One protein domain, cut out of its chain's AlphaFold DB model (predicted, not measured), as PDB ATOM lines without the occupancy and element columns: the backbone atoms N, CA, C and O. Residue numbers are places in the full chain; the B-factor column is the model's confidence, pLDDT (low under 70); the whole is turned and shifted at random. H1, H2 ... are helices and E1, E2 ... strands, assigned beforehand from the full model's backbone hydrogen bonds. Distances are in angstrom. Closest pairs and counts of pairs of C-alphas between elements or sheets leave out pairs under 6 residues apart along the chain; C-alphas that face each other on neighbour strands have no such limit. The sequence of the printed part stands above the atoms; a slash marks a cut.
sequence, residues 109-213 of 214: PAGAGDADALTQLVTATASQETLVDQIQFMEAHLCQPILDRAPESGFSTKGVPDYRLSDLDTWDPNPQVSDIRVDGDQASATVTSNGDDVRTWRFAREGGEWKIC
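This is residues 109 to 213 of the 214 residues of an uncharacterized protein of Corynebacterium uterequi (UniProt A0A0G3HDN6). A strongly twisted sheet of four strands curls round one long helix, H1; beyond the end of H1, H2 folds back toward edge strand E4, and a long loop, residues 148 to 175, swings out past H2 and returns to the other edge strand, E1. The printed part has 105 residues with named elements in the order H1 H2 H3 E1 E2 E3 E4, class mixed. The antiparallel sheet runs E1, E2, E3, E4. The whole is compact, with a radius of gyration of the C-alphas of 14.3 A and spans of 42 by 33 by 18 A.

E1, residues 176 to 183, E2, 186 to 193, E3, 197 to 206, and E4, 209 to 212, form a meander, each strand the antiparallel neighbour of the one before. Within hydrogen-bond range are N 178 and O 190 at 2.8 A, N 189 and O 201 at 3.0 A, and N 211 and O 204 at 2.8 A. E1 bends by 52 degrees at residue 179. H1, residues 112 to 126, is on one face, giving two layers, helix and sheet; its closest C-alphas to E1 are those of Thr 119 and Val 177, 6.0 A. H2, residues 131 to 141, only just touches H1, with 3 pairs of C-alphas within 8 A, by residue 125 of H1 alone; the closest are those of Thr 125 and Gln 134, 7.1 A. This helical hairpin has a shallow tilt of 29 degrees, opposite ways. The closest C-alphas of H2 and E4 are those of His 141 and Lys 211, 5.1 A. H3, residues 144 to 147, only grazes the sheet with residues 144 to 146. Every O i to N i+4 pair is within range in H1 and H2; H3 is too short for one.

H1 begins at C-alpha 112 (10.681, 28.072, 72.585) and spans 21.3 A; H2 spans 15.2 A. E1 spans 21.5 A, E2 22.3 A and E3 27.8 A. E4 ends at C-alpha 212 (19.889, 11.785, 73.231).

The C-alphas farthest apart, of Pro 109 and Gly 159, are 42.5 A apart. The printed part has no cut; the link from H3 to E1 is long, 28 residues. No printed residue is under 70 in pLDDT.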
ATOM      1  N   PRO A 109       8.037  22.699  63.879       96.56
ATOM      2  CA  PRO A 109       9.105  23.422  64.561       96.56
ATOM      3  C   PRO A 109       8.894  23.408  66.079       96.56
ATOM      4  O   PRO A 109       7.760  23.543  66.547       96.56
ATOM      5  N   ALA A 110       9.979  23.265  66.837       96.31
ATOM      6  CA  ALA A 110       9.928  23.281  68.294       96.31
ATOM      7  C   ALA A 110       9.354  24.601  68.839       96.31
ATOM      8  O   ALA A 110       9.632  25.685  68.321       96.31
ATOM      9  N   GLY A 111       8.586  24.515  69.929       96.00
ATOM     10  CA  GLY A 111       8.280  25.686  70.749       96.00
ATOM     11  C   GLY A 111       9.531  26.187  71.480       96.00
ATOM     12  O   GLY A 111      10.491  25.436  71.642       96.00
ATOM     13  N   ALA A 112       9.511  27.435  71.962       95.88
ATOM     14  CA  ALA A 112      10.681  28.072  72.585       95.88
ATOM     15  C   ALA A 112      11.310  27.224  73.707       95.88
ATOM     16  O   ALA A 112      12.508  26.979  73.683       95.88
ATOM     17  N   GLY A 113      10.496  26.686  74.622       96.88
ATOM     18  CA  GLY A 113      11.009  25.882  75.738       96.88
ATOM     19  C   GLY A 113      11.726  24.598  75.307       96.88
ATOM     20  O   GLY A 113      12.761  24.260  75.874       96.88
ATOM     21  N   ASP A 114      11.216  23.900  74.290       97.94
ATOM     22  CA  ASP A 114      11.872  22.690  73.778       97.94
ATOM     23  C   ASP A 114      13.110  23.021  72.951       97.94
ATOM     24  O   ASP A 114      14.119  22.327  73.059       97.94
ATOM     25  N   ALA A 115      13.054  24.097  72.163       97.62
ATOM     26  CA  ALA A 115      14.202  24.579  71.409       97.62
ATOM     27  C   ALA A 115      15.369  24.940  72.339       97.62
ATOM     28  O   ALA A 115      16.501  24.518  72.091       97.62
ATOM     29  N   ASP A 116      15.092  25.654  73.432       98.31
ATOM     30  CA  ASP A 116      16.093  26.028  74.431       98.31
ATOM     31  C   ASP A 116      16.660  24.791  75.138       98.31
ATOM     32  O   ASP A 116      17.878  24.634  75.229       98.31
ATOM     33  N   ALA A 117      15.798  23.870  75.585       98.06
ATOM     34  CA  ALA A 117      16.228  22.664  76.289       98.06
ATOM     35  C   ALA A 117      17.106  21.750  75.414       98.06
ATOM     36  O   ALA A 117      18.138  21.258  75.869       98.06
ATOM     37  N   LEU A 118      16.730  21.545  74.147       97.88
ATOM     38  CA  LEU A 118      17.500  20.722  73.210       97.88
ATOM     39  C   LEU A 118      18.822  21.395  72.817       97.88
ATOM     40  O   LEU A 118      19.857  20.732  72.763       97.88
ATOM     41  N   THR A 119      18.822  22.717  72.624       97.88
ATOM     42  CA  THR A 119      20.057  23.481  72.374       97.88
ATOM     43  C   THR A 119      21.006  23.398  73.568       97.88
ATOM     44  O   THR A 119      22.207  23.174  73.400       97.88
ATOM     45  N   GLN A 120      20.477  23.520  74.786       98.00
ATOM     46  CA  GLN A 120      21.265  23.392  76.006       98.00
ATOM     47  C   GLN A 120      21.847  21.982  76.157       98.00
ATOM     48  O   GLN A 120      23.009  21.848  76.517       98.00
ATOM     49  N   LEU A 121      21.081  20.934  75.849       97.62
ATOM     50  CA  LEU A 121      21.557  19.553  75.929       97.62
ATOM     51  C   LEU A 121      22.736  19.289  74.977       97.62
ATOM     52  O   LEU A 121      23.751  18.716  75.379       97.62
ATOM     53  N   VAL A 122      22.637  19.749  73.726       95.94
ATOM     54  CA  VAL A 122      23.720  19.590  72.740       95.94
ATOM     55  C   VAL A 122      24.956  20.393  73.146       95.94
ATOM     56  O   VAL A 122      26.065  19.868  73.146       95.94
ATOM     57  N   THR A 123      24.785  21.652  73.553       95.75
ATOM     58  CA  THR A 123      25.921  22.494  73.969       95.75
ATOM     59  C   THR A 123      26.565  22.007  75.269       95.75
ATOM     60  O   THR A 123      27.788  22.037  75.385       95.75
ATOM     61  N   ALA A 124      25.788  21.470  76.214       96.38
ATOM     62  CA  ALA A 124      26.311  20.826  77.419       96.38
ATOM     63  C   ALA A 124      27.152  19.588  77.083       96.38
ATOM     64  O   ALA A 124      28.175  19.362  77.725       96.38
ATOM     65  N   THR A 125      26.784  18.841  76.037       92.44
ATOM     66  CA  THR A 125      27.599  17.727  75.533       92.44
ATOM     67  C   THR A 125      28.978  18.214  75.079       92.44
ATOM     68  O   THR A 125      29.970  17.577  75.391       92.44
ATOM     69  N   ALA A 126      29.070  19.362  74.403       91.81
ATOM     70  CA  ALA A 126      30.342  19.936  73.942       91.81
ATOM     71  C   ALA A 126      31.130  20.712  75.020       91.81
ATOM     72  O   ALA A 126      32.277  21.101  74.803       91.81
ATOM     73  N   SER A 127      30.525  20.942  76.187       94.69
ATOM     74  CA  SER A 127      31.115  21.743  77.270       94.69
ATOM     75  C   SER A 127      31.916  20.917  78.282       94.69
ATOM     76  O   SER A 127      32.388  21.467  79.276       94.69
ATOM     77  N   GLN A 128      32.043  19.605  78.071       94.81
ATOM     78  CA  GLN A 128      32.776  18.732  78.984       94.81
ATOM     79  C   GLN A 128      34.288  18.983  78.886       94.81
ATOM     80  O   GLN A 128      34.818  19.298  77.821       94.81
ATOM     81  N   GLU A 129      34.998  18.863  80.008       93.88
ATOM     82  CA  GLU A 129      36.435  19.152  80.049       93.88
ATOM     83  C   GLU A 129      37.278  17.947  79.631       93.88
ATOM     84  O   GLU A 129      38.247  18.095  78.878       93.88
ATOM     85  N   THR A 130      36.926  16.761  80.129       93.94
ATOM     86  CA  THR A 130      37.711  15.536  79.951       93.94
ATOM     87  C   THR A 130      36.914  14.440  79.253       93.94
ATOM     88  O   THR A 130      35.683  14.423  79.267       93.94
ATOM     89  N   LEU A 131      37.616  13.468  78.666       89.94
ATOM     90  CA  LEU A 131      36.978  12.286  78.081       89.94
ATOM     91  C   LEU A 131      36.177  11.485  79.122       89.94
ATOM     92  O   LEU A 131      35.154  10.890  78.793       89.94
ATOM     93  N   VAL A 132      36.626  11.476  80.377       92.50
ATOM     94  CA  VAL A 132      35.909  10.821  81.477       92.50
ATOM     95  C   VAL A 132      34.587  11.534  81.756       92.50
ATOM     96  O   VAL A 132      33.559  10.861  81.850       92.50
ATOM     97  N   ASP A 133      34.596  12.868  81.822       94.06
ATOM     98  CA  ASP A 133      33.381  13.670  82.020       94.06
ATOM     99  C   ASP A 133      32.417  13.496  80.849       94.06
ATOM    100  O   ASP A 133      31.221  13.308  81.051       94.06
ATOM    101  N   GLN A 134      32.945  13.446  79.623       92.62
ATOM    102  CA  GLN A 134      32.149  13.179  78.432       92.62
ATOM    103  C   GLN A 134      31.412  11.844  78.510       92.62
ATOM    104  O   GLN A 134      30.220  11.777  78.216       92.62
ATOM    105  N   ILE A 135      32.109  10.771  78.888       90.69
ATOM    106  CA  ILE A 135      31.516   9.433  78.974       90.69
ATOM    107  C   ILE A 135      30.405   9.410  80.031       90.69
ATOM    108  O   ILE A 135      29.319   8.903  79.751       90.69
ATOM    109  N   GLN A 136      30.650  10.001  81.204       93.12
ATOM    110  CA  GLN A 136      29.667  10.061  82.290       93.12
ATOM    111  C   GLN A 136      28.460  10.933  81.935       93.12
ATOM    112  O   GLN A 136      27.320  10.550  82.196       93.12
ATOM    113  N   PHE A 137      28.698  12.091  81.311       94.88
ATOM    114  CA  PHE A 137      27.635  12.968  80.838       94.88
ATOM    115  C   PHE A 137      26.745  12.226  79.844       94.88
ATOM    116  O   PHE A 137      25.526  12.206  79.990       94.88
ATOM    117  N   MET A 138      27.346  11.555  78.864       92.75
ATOM    118  CA  MET A 138      26.577  10.786  77.896       92.75
ATOM    119  C   MET A 138      25.779   9.679  78.589       92.75
ATOM    120  O   MET A 138      24.568   9.641  78.426       92.75
ATOM    121  N   GLU A 139      26.386   8.850  79.440       92.31
ATOM    122  CA  GLU A 139      25.661   7.799  80.176       92.31
ATOM    123  C   GLU A 139      24.406   8.329  80.904       92.31
ATOM    124  O   GLU A 139      23.347   7.705  80.854       92.31
ATOM    125  N   ALA A 140      24.479   9.521  81.505       95.00
ATOM    126  CA  ALA A 140      23.350  10.144  82.198       95.00
ATOM    127  C   ALA A 140      22.272  10.742  81.266       95.00
ATOM    128  O   ALA A 140      21.112  10.916  81.669       95.00
ATOM    129  N   HIS A 141      22.641  11.091  80.032       96.00
ATOM    130  CA  HIS A 141      21.811  11.857  79.100       96.00
ATOM    131  C   HIS A 141      21.390  11.090  77.840       96.00
ATOM    132  O   HIS A 141      20.620  11.622  77.040       96.00
ATOM    133  N   LEU A 142      21.826   9.844  77.674       94.88
ATOM    134  CA  LEU A 142      21.353   8.957  76.617       94.88
ATOM    135  C   LEU A 142      19.981   8.352  76.940       94.88
ATOM    136  O   LEU A 142      19.616   8.156  78.100       94.88
ATOM    137  N   CYS A 143      19.223   8.033  75.893       95.12
ATOM    138  CA  CYS A 143      17.952   7.322  76.008       95.12
ATOM    139  C   CYS A 143      18.175   5.894  76.537       95.12
ATOM    140  O   CYS A 143      19.145   5.229  76.147       95.12
ATOM    141  N   GLN A 144      17.248   5.387  77.359       94.25
ATOM    142  CA  GLN A 144      17.333   4.037  77.942       94.25
ATOM    143  C   GLN A 144      17.619   2.927  76.911       94.25
ATOM    144  O   GLN A 144      18.503   2.111  77.163       94.25
ATOM    145  N   PRO A 145      17.012   2.911  75.704       90.88
ATOM    146  CA  PRO A 145      17.303   1.872  74.719       90.88
ATOM    147  C   PRO A 145      18.752   1.850  74.210       90.88
ATOM    148  O   PRO A 145      19.185   0.836  73.658       90.88
ATOM    149  N   ILE A 146      19.505   2.953  74.305       89.00
ATOM    150  CA  ILE A 146      20.946   2.931  74.005       89.00
ATOM    151  C   ILE A 146      21.695   2.272  75.159       89.00
ATOM    152  O   ILE A 146      22.519   1.390  74.921       89.00
ATOM    153  N   LEU A 147      21.373   2.670  76.390       89.50
ATOM    154  CA  LEU A 147      22.002   2.152  77.602       89.50
ATOM    155  C   LEU A 147      21.791   0.637  77.736       89.50
ATOM    156  O   LEU A 147      22.754  -0.089  77.950       89.50
ATOM    157  N   ASP A 148      20.578   0.145  77.471       90.00
ATOM    158  CA  ASP A 148      20.226  -1.282  77.535       90.00
ATOM    159  C   ASP A 148      21.006  -2.166  76.547       90.00
ATOM    160  O   ASP A 148      21.111  -3.381  76.727       90.00
ATOM    161  N   ARG A 149      21.521  -1.579  75.459       86.50
ATOM    162  CA  ARG A 149      22.286  -2.296  74.424       86.50
ATOM    163  C   ARG A 149      23.785  -2.088  74.540       86.50
ATOM    164  O   ARG A 149      24.535  -2.777  73.843       86.50
ATOM    165  N   ALA A 150      24.222  -1.151  75.372       83.44
ATOM    166  CA  ALA A 150      25.633  -0.944  75.599       83.44
ATOM    167  C   ALA A 150      26.214  -2.165  76.336       83.44
ATOM    168  O   ALA A 150      25.598  -2.681  77.271       83.44
ATOM    169  N   PRO A 151      27.400  -2.653  75.941       80.62
ATOM    170  CA  PRO A 151      28.109  -3.632  76.757       80.62
ATOM    171  C   PRO A 151      28.453  -3.013  78.120       80.62
ATOM    172  O   PRO A 151      28.584  -1.795  78.222       80.62
ATOM    173  N   GLU A 152      28.695  -3.824  79.157       74.56
ATOM    174  CA  GLU A 152      29.030  -3.305  80.502       74.56
ATOM    175  C   GLU A 152      30.266  -2.383  80.517       74.56
ATOM    176  O   GLU A 152      30.413  -1.527  81.385       74.56
ATOM    177  N   SER A 153      31.162  -2.526  79.539       78.56
ATOM    178  CA  SER A 153      32.325  -1.654  79.355       78.56
ATOM    179  C   SER A 153      32.041  -0.378  78.555       78.56
ATOM    180  O   SER A 153      32.919   0.475  78.470       78.56
ATOM    181  N   GLY A 154      30.857  -0.233  77.956       76.06
ATOM    182  CA  GLY A 154      30.529   0.814  76.982       76.06
ATOM    183  C   GLY A 154      30.667   2.237  77.524       76.06
ATOM    184  O   GLY A 154      31.089   3.123  76.782       76.06
ATOM    185  N   PHE A 155      30.405   2.412  78.820       84.38
ATOM    186  CA  PHE A 155      30.562   3.674  79.557       84.38
ATOM    187  C   PHE A 155      31.598   3.579  80.686       84.38
ATOM    188  O   PHE A 155      31.729   4.472  81.519       84.38
ATOM    189  N   SER A 156      32.381   2.498  80.727       84.75
ATOM    190  CA  SER A 156      33.398   2.335  81.760       84.75
ATOM    191  C   SER A 156      34.512   3.365  81.587       84.75
ATOM    192  O   SER A 156      35.235   3.374  80.593       84.75
ATOM    193  N   THR A 157      34.741   4.151  82.631       86.44
ATOM    194  CA  THR A 157      35.869   5.088  82.738       86.44
ATOM    195  C   THR A 157      37.145   4.412  83.250       86.44
ATOM    196  O   THR A 157      38.213   5.020  83.326       86.44
ATOM    197  N   LYS A 158      37.078   3.116  83.586       87.06
ATOM    198  CA  LYS A 158      38.227   2.349  84.074       87.06
ATOM    199  C   LYS A 158      39.323   2.270  83.013       87.06
ATOM    200  O   LYS A 158      39.141   1.662  81.965       87.06
ATOM    201  N   GLY A 159      40.495   2.810  83.345       84.31
ATOM    202  CA  GLY A 159      41.662   2.801  82.459       84.31
ATOM    203  C   GLY A 159      41.611   3.854  81.352       84.31
ATOM    204  O   GLY A 159      42.507   3.861  80.512       84.31
ATOM    205  N   VAL A 160      40.608   4.739  81.359       83.88
ATOM    206  CA  VAL A 160      40.560   5.905  80.474       83.88
ATOM    207  C   VAL A 160      41.587   6.929  80.973       83.88
ATOM    208  O   VAL A 160      41.526   7.319  82.142       83.88
ATOM    209  N   PRO A 161      42.560   7.339  80.140       83.38
ATOM    210  CA  PRO A 161      43.480   8.413  80.493       83.38
ATOM    211  C   PRO A 161      42.737   9.742  80.643       83.38
ATOM    212  O   PRO A 161      41.724   9.972  79.983       83.38
ATOM    213  N   ASP A 162      43.275  10.634  81.467       83.94
ATOM    214  CA  ASP A 162      42.727  11.974  81.691       83.94
ATOM    215  C   ASP A 162      43.047  12.912  80.511       83.94
ATOM    216  O   ASP A 162      43.902  13.794  80.586       83.94
ATOM    217  N   TYR A 163      42.430  12.639  79.359       89.62
ATOM    218  CA  TYR A 163      42.538  13.477  78.170       89.62
ATOM    219  C   TYR A 163      41.563  14.641  78.260       89.62
ATOM    220  O   TYR A 163      40.363  14.426  78.452       89.62
ATOM    221  N   ARG A 164      42.063  15.860  78.036       93.44
ATOM    222  CA  ARG A 164      41.199  17.017  77.820       93.44
ATOM    223  C   ARG A 164      40.621  16.973  76.419       93.44
ATOM    224  O   ARG A 164      41.345  16.750  75.452       93.44
ATOM    225  N   LEU A 165      39.320  17.209  76.311       89.94
ATOM    226  CA  LEU A 165      38.638  17.204  75.021       89.94
ATOM    227  C   LEU A 165      39.145  18.334  74.121       89.94
ATOM    228  O   LEU A 165      39.328  18.120  72.930       89.94
ATOM    229  N   SER A 166      39.486  19.489  74.703       90.69
ATOM    230  CA  SER A 166      40.071  20.634  73.990       90.69
ATOM    231  C   SER A 166      41.399  20.343  73.291       90.69
ATOM    232  O   SER A 166      41.784  21.095  72.401       90.69
ATOM    233  N   ASP A 167      42.109  19.294  73.709       92.12
ATOM    234  CA  ASP A 167      43.398  18.917  73.129       92.12
ATOM    235  C   ASP A 167      43.227  17.982  71.917       92.12
ATOM    236  O   ASP A 167      44.201  17.667  71.235       92.12
ATOM    237  N   LEU A 168      42.002  17.513  71.649       87.06
ATOM    238  CA  LEU A 168      41.685  16.660  70.509       87.06
ATOM    239  C   LEU A 168      41.343  17.527  69.295       87.06
ATOM    240  O   LEU A 168      40.372  18.278  69.326       87.06
ATOM    241  N   ASP A 169      42.069  17.355  68.186       86.19
ATOM    242  CA  ASP A 169      41.842  18.120  66.944       86.19
ATOM    243  C   ASP A 169      40.411  17.990  66.386       86.19
ATOM    244  O   ASP A 169      39.950  18.839  65.630       86.19
ATOM    245  N   THR A 170      39.705  16.907  66.726       83.62
ATOM    246  CA  THR A 170      38.337  16.634  66.264       83.62
ATOM    247  C   THR A 170      37.255  17.242  67.155       83.62
ATOM    248  O   THR A 170      36.076  17.155  66.807       83.62
ATOM    249  N   TRP A 171      37.614  17.773  68.327       89.12
ATOM    250  CA  TRP A 171      36.647  18.296  69.284       89.12
ATOM    251  C   TRP A 171      36.161  19.684  68.880       89.12
ATOM    252  O   TRP A 171      36.957  20.606  68.716       89.12
ATOM    253  N   ASP A 172      34.843  19.841  68.791       91.56
ATOM    254  CA  ASP A 172      34.215  21.142  68.604       91.56
ATOM    255  C   ASP A 172      33.578  21.610  69.918       91.56
ATOM    256  O   ASP A 172      32.563  21.046  70.331       91.56
ATOM    257  N   PRO A 173      34.121  22.647  70.579       90.88
ATOM    258  CA  PRO A 173      33.541  23.171  71.808       90.88
ATOM    259  C   PRO A 173      32.272  24.006  71.574       90.88
ATOM    260  O   PRO A 173      31.613  24.367  72.544       90.88
ATOM    261  N   ASN A 174      31.932  24.364  70.326       93.44
ATOM    262  CA  ASN A 174      30.813  25.266  70.021       93.44
ATOM    263  C   ASN A 174      29.944  24.786  68.840       93.44
ATOM    264  O   ASN A 174      29.769  25.533  67.863       93.44
ATOM    265  N   PRO A 175      29.330  23.592  68.936       94.19
ATOM    266  CA  PRO A 175      28.437  23.107  67.895       94.19
ATOM    267  C   PRO A 175      27.234  24.041  67.727       94.19
ATOM    268  O   PRO A 175      26.689  24.581  68.694       94.19
ATOM    269  N   GLN A 176      26.792  24.216  66.486       96.19
ATOM    270  CA  GLN A 176      25.599  24.993  66.164       96.19
ATOM    271  C   GLN A 176      24.382  24.077  66.087       96.19
ATOM    272  O   GLN A 176      24.420  23.050  65.416       96.19
ATOM    273  N   VAL A 177      23.286  24.470  66.736       96.44
ATOM    274  CA  VAL A 177      22.028  23.712  66.742       96.44
ATOM    275  C   VAL A 177      20.988  24.455  65.915       96.44
ATOM    276  O   VAL A 177      20.787  25.657  66.074       96.44
ATOM    277  N   SER A 178      20.324  23.743  65.012       96.25
ATOM    278  CA  SER A 178      19.328  24.306  64.103       96.25
ATOM    279  C   SER A 178      18.259  23.277  63.730       96.25
ATOM    280  O   SER A 178      18.361  22.106  64.084       96.25
ATOM    281  N   ASP A 179      17.211  23.727  63.031       95.81
ATOM    282  CA  ASP A 179      16.115  22.885  62.521       95.81
ATOM    283  C   ASP A 179      15.531  21.920  63.571       95.81
ATOM    284  O   ASP A 179      15.371  20.722  63.339       95.81
ATOM    285  N   ILE A 180      15.250  22.450  64.765       97.62
ATOM    286  CA  ILE A 180      14.695  21.664  65.866       97.62
ATOM    287  C   ILE A 180      13.219  21.376  65.576       97.62
ATOM    288  O   ILE A 180      12.395  22.291  65.460       97.62
ATOM    289  N   ARG A 181      12.885  20.090  65.478       97.19
ATOM    290  CA  ARG A 181      11.537  19.573  65.225       97.19
ATOM    291  C   ARG A 181      11.068  18.744  66.401       97.19
ATOM    292  O   ARG A 181      11.850  17.954  66.919       97.19
ATOM    293  N   VAL A 182       9.805  18.896  66.787       97.69
ATOM    294  CA  VAL A 182       9.201  18.182  67.920       97.69
ATOM    295  C   VAL A 182       7.855  17.594  67.506       97.69
ATOM    296  O   VAL A 182       7.034  18.272  66.884       97.69
ATOM    297  N   ASP A 183       7.633  16.337  67.877       96.44
ATOM    298  CA  ASP A 183       6.345  15.650  67.820       96.44
ATOM    299  C   ASP A 183       6.130  14.891  69.137       96.44
ATOM    300  O   ASP A 183       6.729  13.840  69.383       96.44
ATOM    301  N   GLY A 184       5.327  15.477  70.029       95.25
ATOM    302  CA  GLY A 184       5.102  14.953  71.377       95.25
ATOM    303  C   GLY A 184       6.407  14.785  72.163       95.25
ATOM    304  O   GLY A 184       7.098  15.759  72.458       95.25
ATOM    305  N   ASP A 185       6.734  13.535  72.492       96.88
ATOM    306  CA  ASP A 185       7.929  13.153  73.254       96.88
ATOM    307  C   ASP A 185       9.130  12.799  72.365       96.88
ATOM    308  O   ASP A 185      10.092  12.204  72.841       96.88
ATOM    309  N   GLN A 186       9.086  13.110  71.070       97.06
ATOM    310  CA  GLN A 186      10.175  12.869  70.124       97.06
ATOM    311  C   GLN A 186      10.645  14.183  69.512       97.06
ATOM    312  O   GLN A 186       9.840  15.060  69.205       97.06
ATOM    313  N   ALA A 187      11.949  14.297  69.270       97.56
ATOM    314  CA  ALA A 187      12.513  15.456  68.599       97.56
ATOM    315  C   ALA A 187      13.706  15.109  67.707       97.56
ATOM    316  O   ALA A 187      14.333  14.053  67.829       97.56
ATOM    317  N   SER A 188      14.017  15.998  66.774       96.94
ATOM    318  CA  SER A 188      15.265  15.973  66.010       96.94
ATOM    319  C   SER A 188      15.850  17.369  65.914       96.94
ATOM    320  O   SER A 188      15.095  18.337  65.861       96.94
ATOM    321  N   ALA A 189      17.170  17.470  65.830       96.69
ATOM    322  CA  ALA A 189      17.856  18.720  65.535       96.69
ATOM    323  C   ALA A 189      19.010  18.474  64.566       96.69
ATOM    324  O   ALA A 189      19.627  17.409  64.578       96.69
ATOM    325  N   THR A 190      19.314  19.480  63.756       95.94
ATOM    326  CA  THR A 190      20.535  19.524  62.958       95.94
ATOM    327  C   THR A 190      21.639  20.160  63.792       95.94
ATOM    328  O   THR A 190      21.519  21.311  64.216       95.94
ATOM    329  N   VAL A 191      22.706  19.405  64.024       95.31
ATOM    330  CA  VAL A 191      23.904  19.815  64.751       95.31
ATOM    331  C   VAL A 191      25.038  19.965  63.746       95.31
ATOM    332  O   VAL A 191      25.395  19.006  63.065       95.31
ATOM    333  N   THR A 192      25.588  21.169  63.643       94.38
ATOM    334  CA  THR A 192      26.757  21.457  62.812       94.38
ATOM    335  C   THR A 192      27.969  21.620  63.708       94.38
ATOM    336  O   THR A 192      28.020  22.559  64.505       94.38
ATOM    337  N   SER A 193      28.949  20.739  63.545       91.56
ATOM    338  CA  SER A 193      30.220  20.775  64.255       91.56
ATOM    339  C   SER A 193      31.362  21.199  63.338       91.56
ATOM    340  O   SER A 193      31.347  20.920  62.139       91.56
ATOM    341  N   ASN A 194      32.359  21.896  63.884       89.19
ATOM    342  CA  ASN A 194      33.557  22.355  63.159       89.19
ATOM    343  C   ASN A 194      33.270  23.208  61.899       89.19
ATOM    344  O   ASN A 194      34.157  23.440  61.085       89.19
ATOM    345  N   GLY A 195      32.041  23.713  61.743       86.81
ATOM    346  CA  GLY A 195      31.602  24.546  60.619       86.81
ATOM    347  C   GLY A 195      31.051  23.787  59.405       86.81
ATOM    348  O   GLY A 195      30.254  24.369  58.668       86.81
ATOM    349  N   ASP A 196      31.407  22.515  59.210       87.12
ATOM    350  CA  ASP A 196      31.003  21.732  58.030       87.12
ATOM    351  C   ASP A 196      30.547  20.287  58.306       87.12
ATOM    352  O   ASP A 196      29.906  19.691  57.435       87.12
ATOM    353  N   ASP A 197      30.765  19.740  59.509       89.50
ATOM    354  CA  ASP A 197      30.236  18.422  59.889       89.50
ATOM    355  C   ASP A 197      28.777  18.562  60.334       89.50
ATOM    356  O   ASP A 197      28.482  18.894  61.482       89.50
ATOM    357  N   VAL A 198      27.852  18.365  59.395       92.00
ATOM    358  CA  VAL A 198      26.408  18.492  59.628       92.00
ATOM    359  C   VAL A 198      25.797  17.124  59.897       92.00
ATOM    360  O   VAL A 198      25.848  16.222  59.060       92.00
ATOM    361  N   ARG A 199      25.158  16.999  61.057       91.75
ATOM    362  CA  ARG A 199      24.590  15.754  61.572       91.75
ATOM    363  C   ARG A 199      23.193  15.974  62.117       91.75
ATOM    364  O   ARG A 199      22.862  17.062  62.574       91.75
ATOM    365  N   THR A 200      22.362  14.943  62.089       94.50
ATOM    366  CA  THR A 200      21.022  15.009  62.675       94.50
ATOM    367  C   THR A 200      20.978  14.132  63.908       94.50
ATOM    368  O   THR A 200      21.216  12.927  63.836       94.50
ATOM    369  N   TRP A 201      20.663  14.760  65.036       94.38
ATOM    370  CA  TRP A 201      20.517  14.095  66.321       94.38
ATOM    371  C   TRP A 201      19.047  13.823  66.600       94.38
ATOM    372  O   TRP A 201      18.178  14.638  66.259       94.38
ATOM    373  N   ARG A 202      18.763  12.691  67.243       95.31
ATOM    374  CA  ARG A 202      17.416  12.334  67.709       95.31
ATOM    375  C   ARG A 202      17.344  12.417  69.212       95.31
ATOM    376  O   ARG A 202      18.288  12.059  69.908       95.31
ATOM    377  N   PHE A 203      16.185  12.832  69.697       96.75
ATOM    378  CA  PHE A 203      15.922  12.964  71.117       96.75
ATOM    379  C   PHE A 203      14.562  12.384  71.469       96.75
ATOM    380  O   PHE A 203      13.629  12.425  70.661       96.75
ATOM    381  N   ALA A 204      14.447  11.897  72.699       97.19
ATOM    382  CA  ALA A 204      13.183  11.492  73.293       97.19
ATOM    383  C   ALA A 204      13.032  12.088  74.689       97.19
ATOM    384  O   ALA A 204      14.028  12.338  75.371       97.19
ATOM    385  N   ARG A 205      11.792  12.317  75.119       97.31
ATOM    386  CA  ARG A 205      11.506  12.722  76.490       97.31
ATOM    387  C   ARG A 205      11.297  11.484  77.357       97.31
ATOM    388  O   ARG A 205      10.345  10.734  77.164       97.31
ATOM    389  N   GLU A 206      12.168  11.289  78.337       96.94
ATOM    390  CA  GLU A 206      12.107  10.183  79.293       96.94
ATOM    391  C   GLU A 206      12.117  10.767  80.709       96.94
ATOM    392  O   GLU A 206      12.976  11.572  81.058       96.94
ATOM    393  N   GLY A 207      11.112  10.437  81.527       93.19
ATOM    394  CA  GLY A 207      11.006  10.994  82.885       93.19
ATOM    395  C   GLY A 207      10.797  12.517  82.943       93.19
ATOM    396  O   GLY A 207      11.034  13.122  83.982       93.19
ATOM    397  N   GLY A 208      10.343  13.136  81.847       94.44
ATOM    398  CA  GLY A 208      10.157  14.589  81.734       94.44
ATOM    399  C   GLY A 208      11.376  15.348  81.199       94.44
ATOM    400  O   GLY A 208      11.253  16.530  80.881       94.44
ATOM    401  N   GLU A 209      12.513  14.678  81.019       96.50
ATOM    402  CA  GLU A 209      13.756  15.263  80.508       96.50
ATOM    403  C   GLU A 209      14.021  14.825  79.068       96.50
ATOM    404  O   GLU A 209      13.725  13.692  78.694       96.50
ATOM    405  N   TRP A 210      14.607  15.705  78.255       98.12
ATOM    406  CA  TRP A 210      15.109  15.322  76.938       98.12
ATOM    407  C   TRP A 210      16.389  14.485  77.077       98.12
ATOM    408  O   TRP A 210      17.300  14.845  77.825       98.12
ATOM    409  N   LYS A 211      16.456  13.381  76.334       97.50
ATOM    410  CA  LYS A 211      17.592  12.456  76.247       97.50
ATOM    411  C   LYS A 211      18.021  12.288  74.791       97.50
ATOM    412  O   LYS A 211      17.197  12.421  73.890       97.50
ATOM    413  N   ILE A 212      19.299  11.998  74.561       95.69
ATOM    414  CA  ILE A 212      19.889  11.785  73.231       95.69
ATOM    415  C   ILE A 212      19.698  10.319  72.833       95.69
ATOM    416  O   ILE A 212      20.104   9.411  73.557       95.69
ATOM    417  N   CYS A 213      19.080  10.086  71.682       92.00
ATOM    418  CA  CYS A 213      18.704   8.759  71.206       92.00
ATOM    419  C   CYS A 213      19.556   8.271  70.023       92.00
ATOM    420  O   CYS A 213      19.784   7.065  69.927       92.00
TER     421      CYS A 213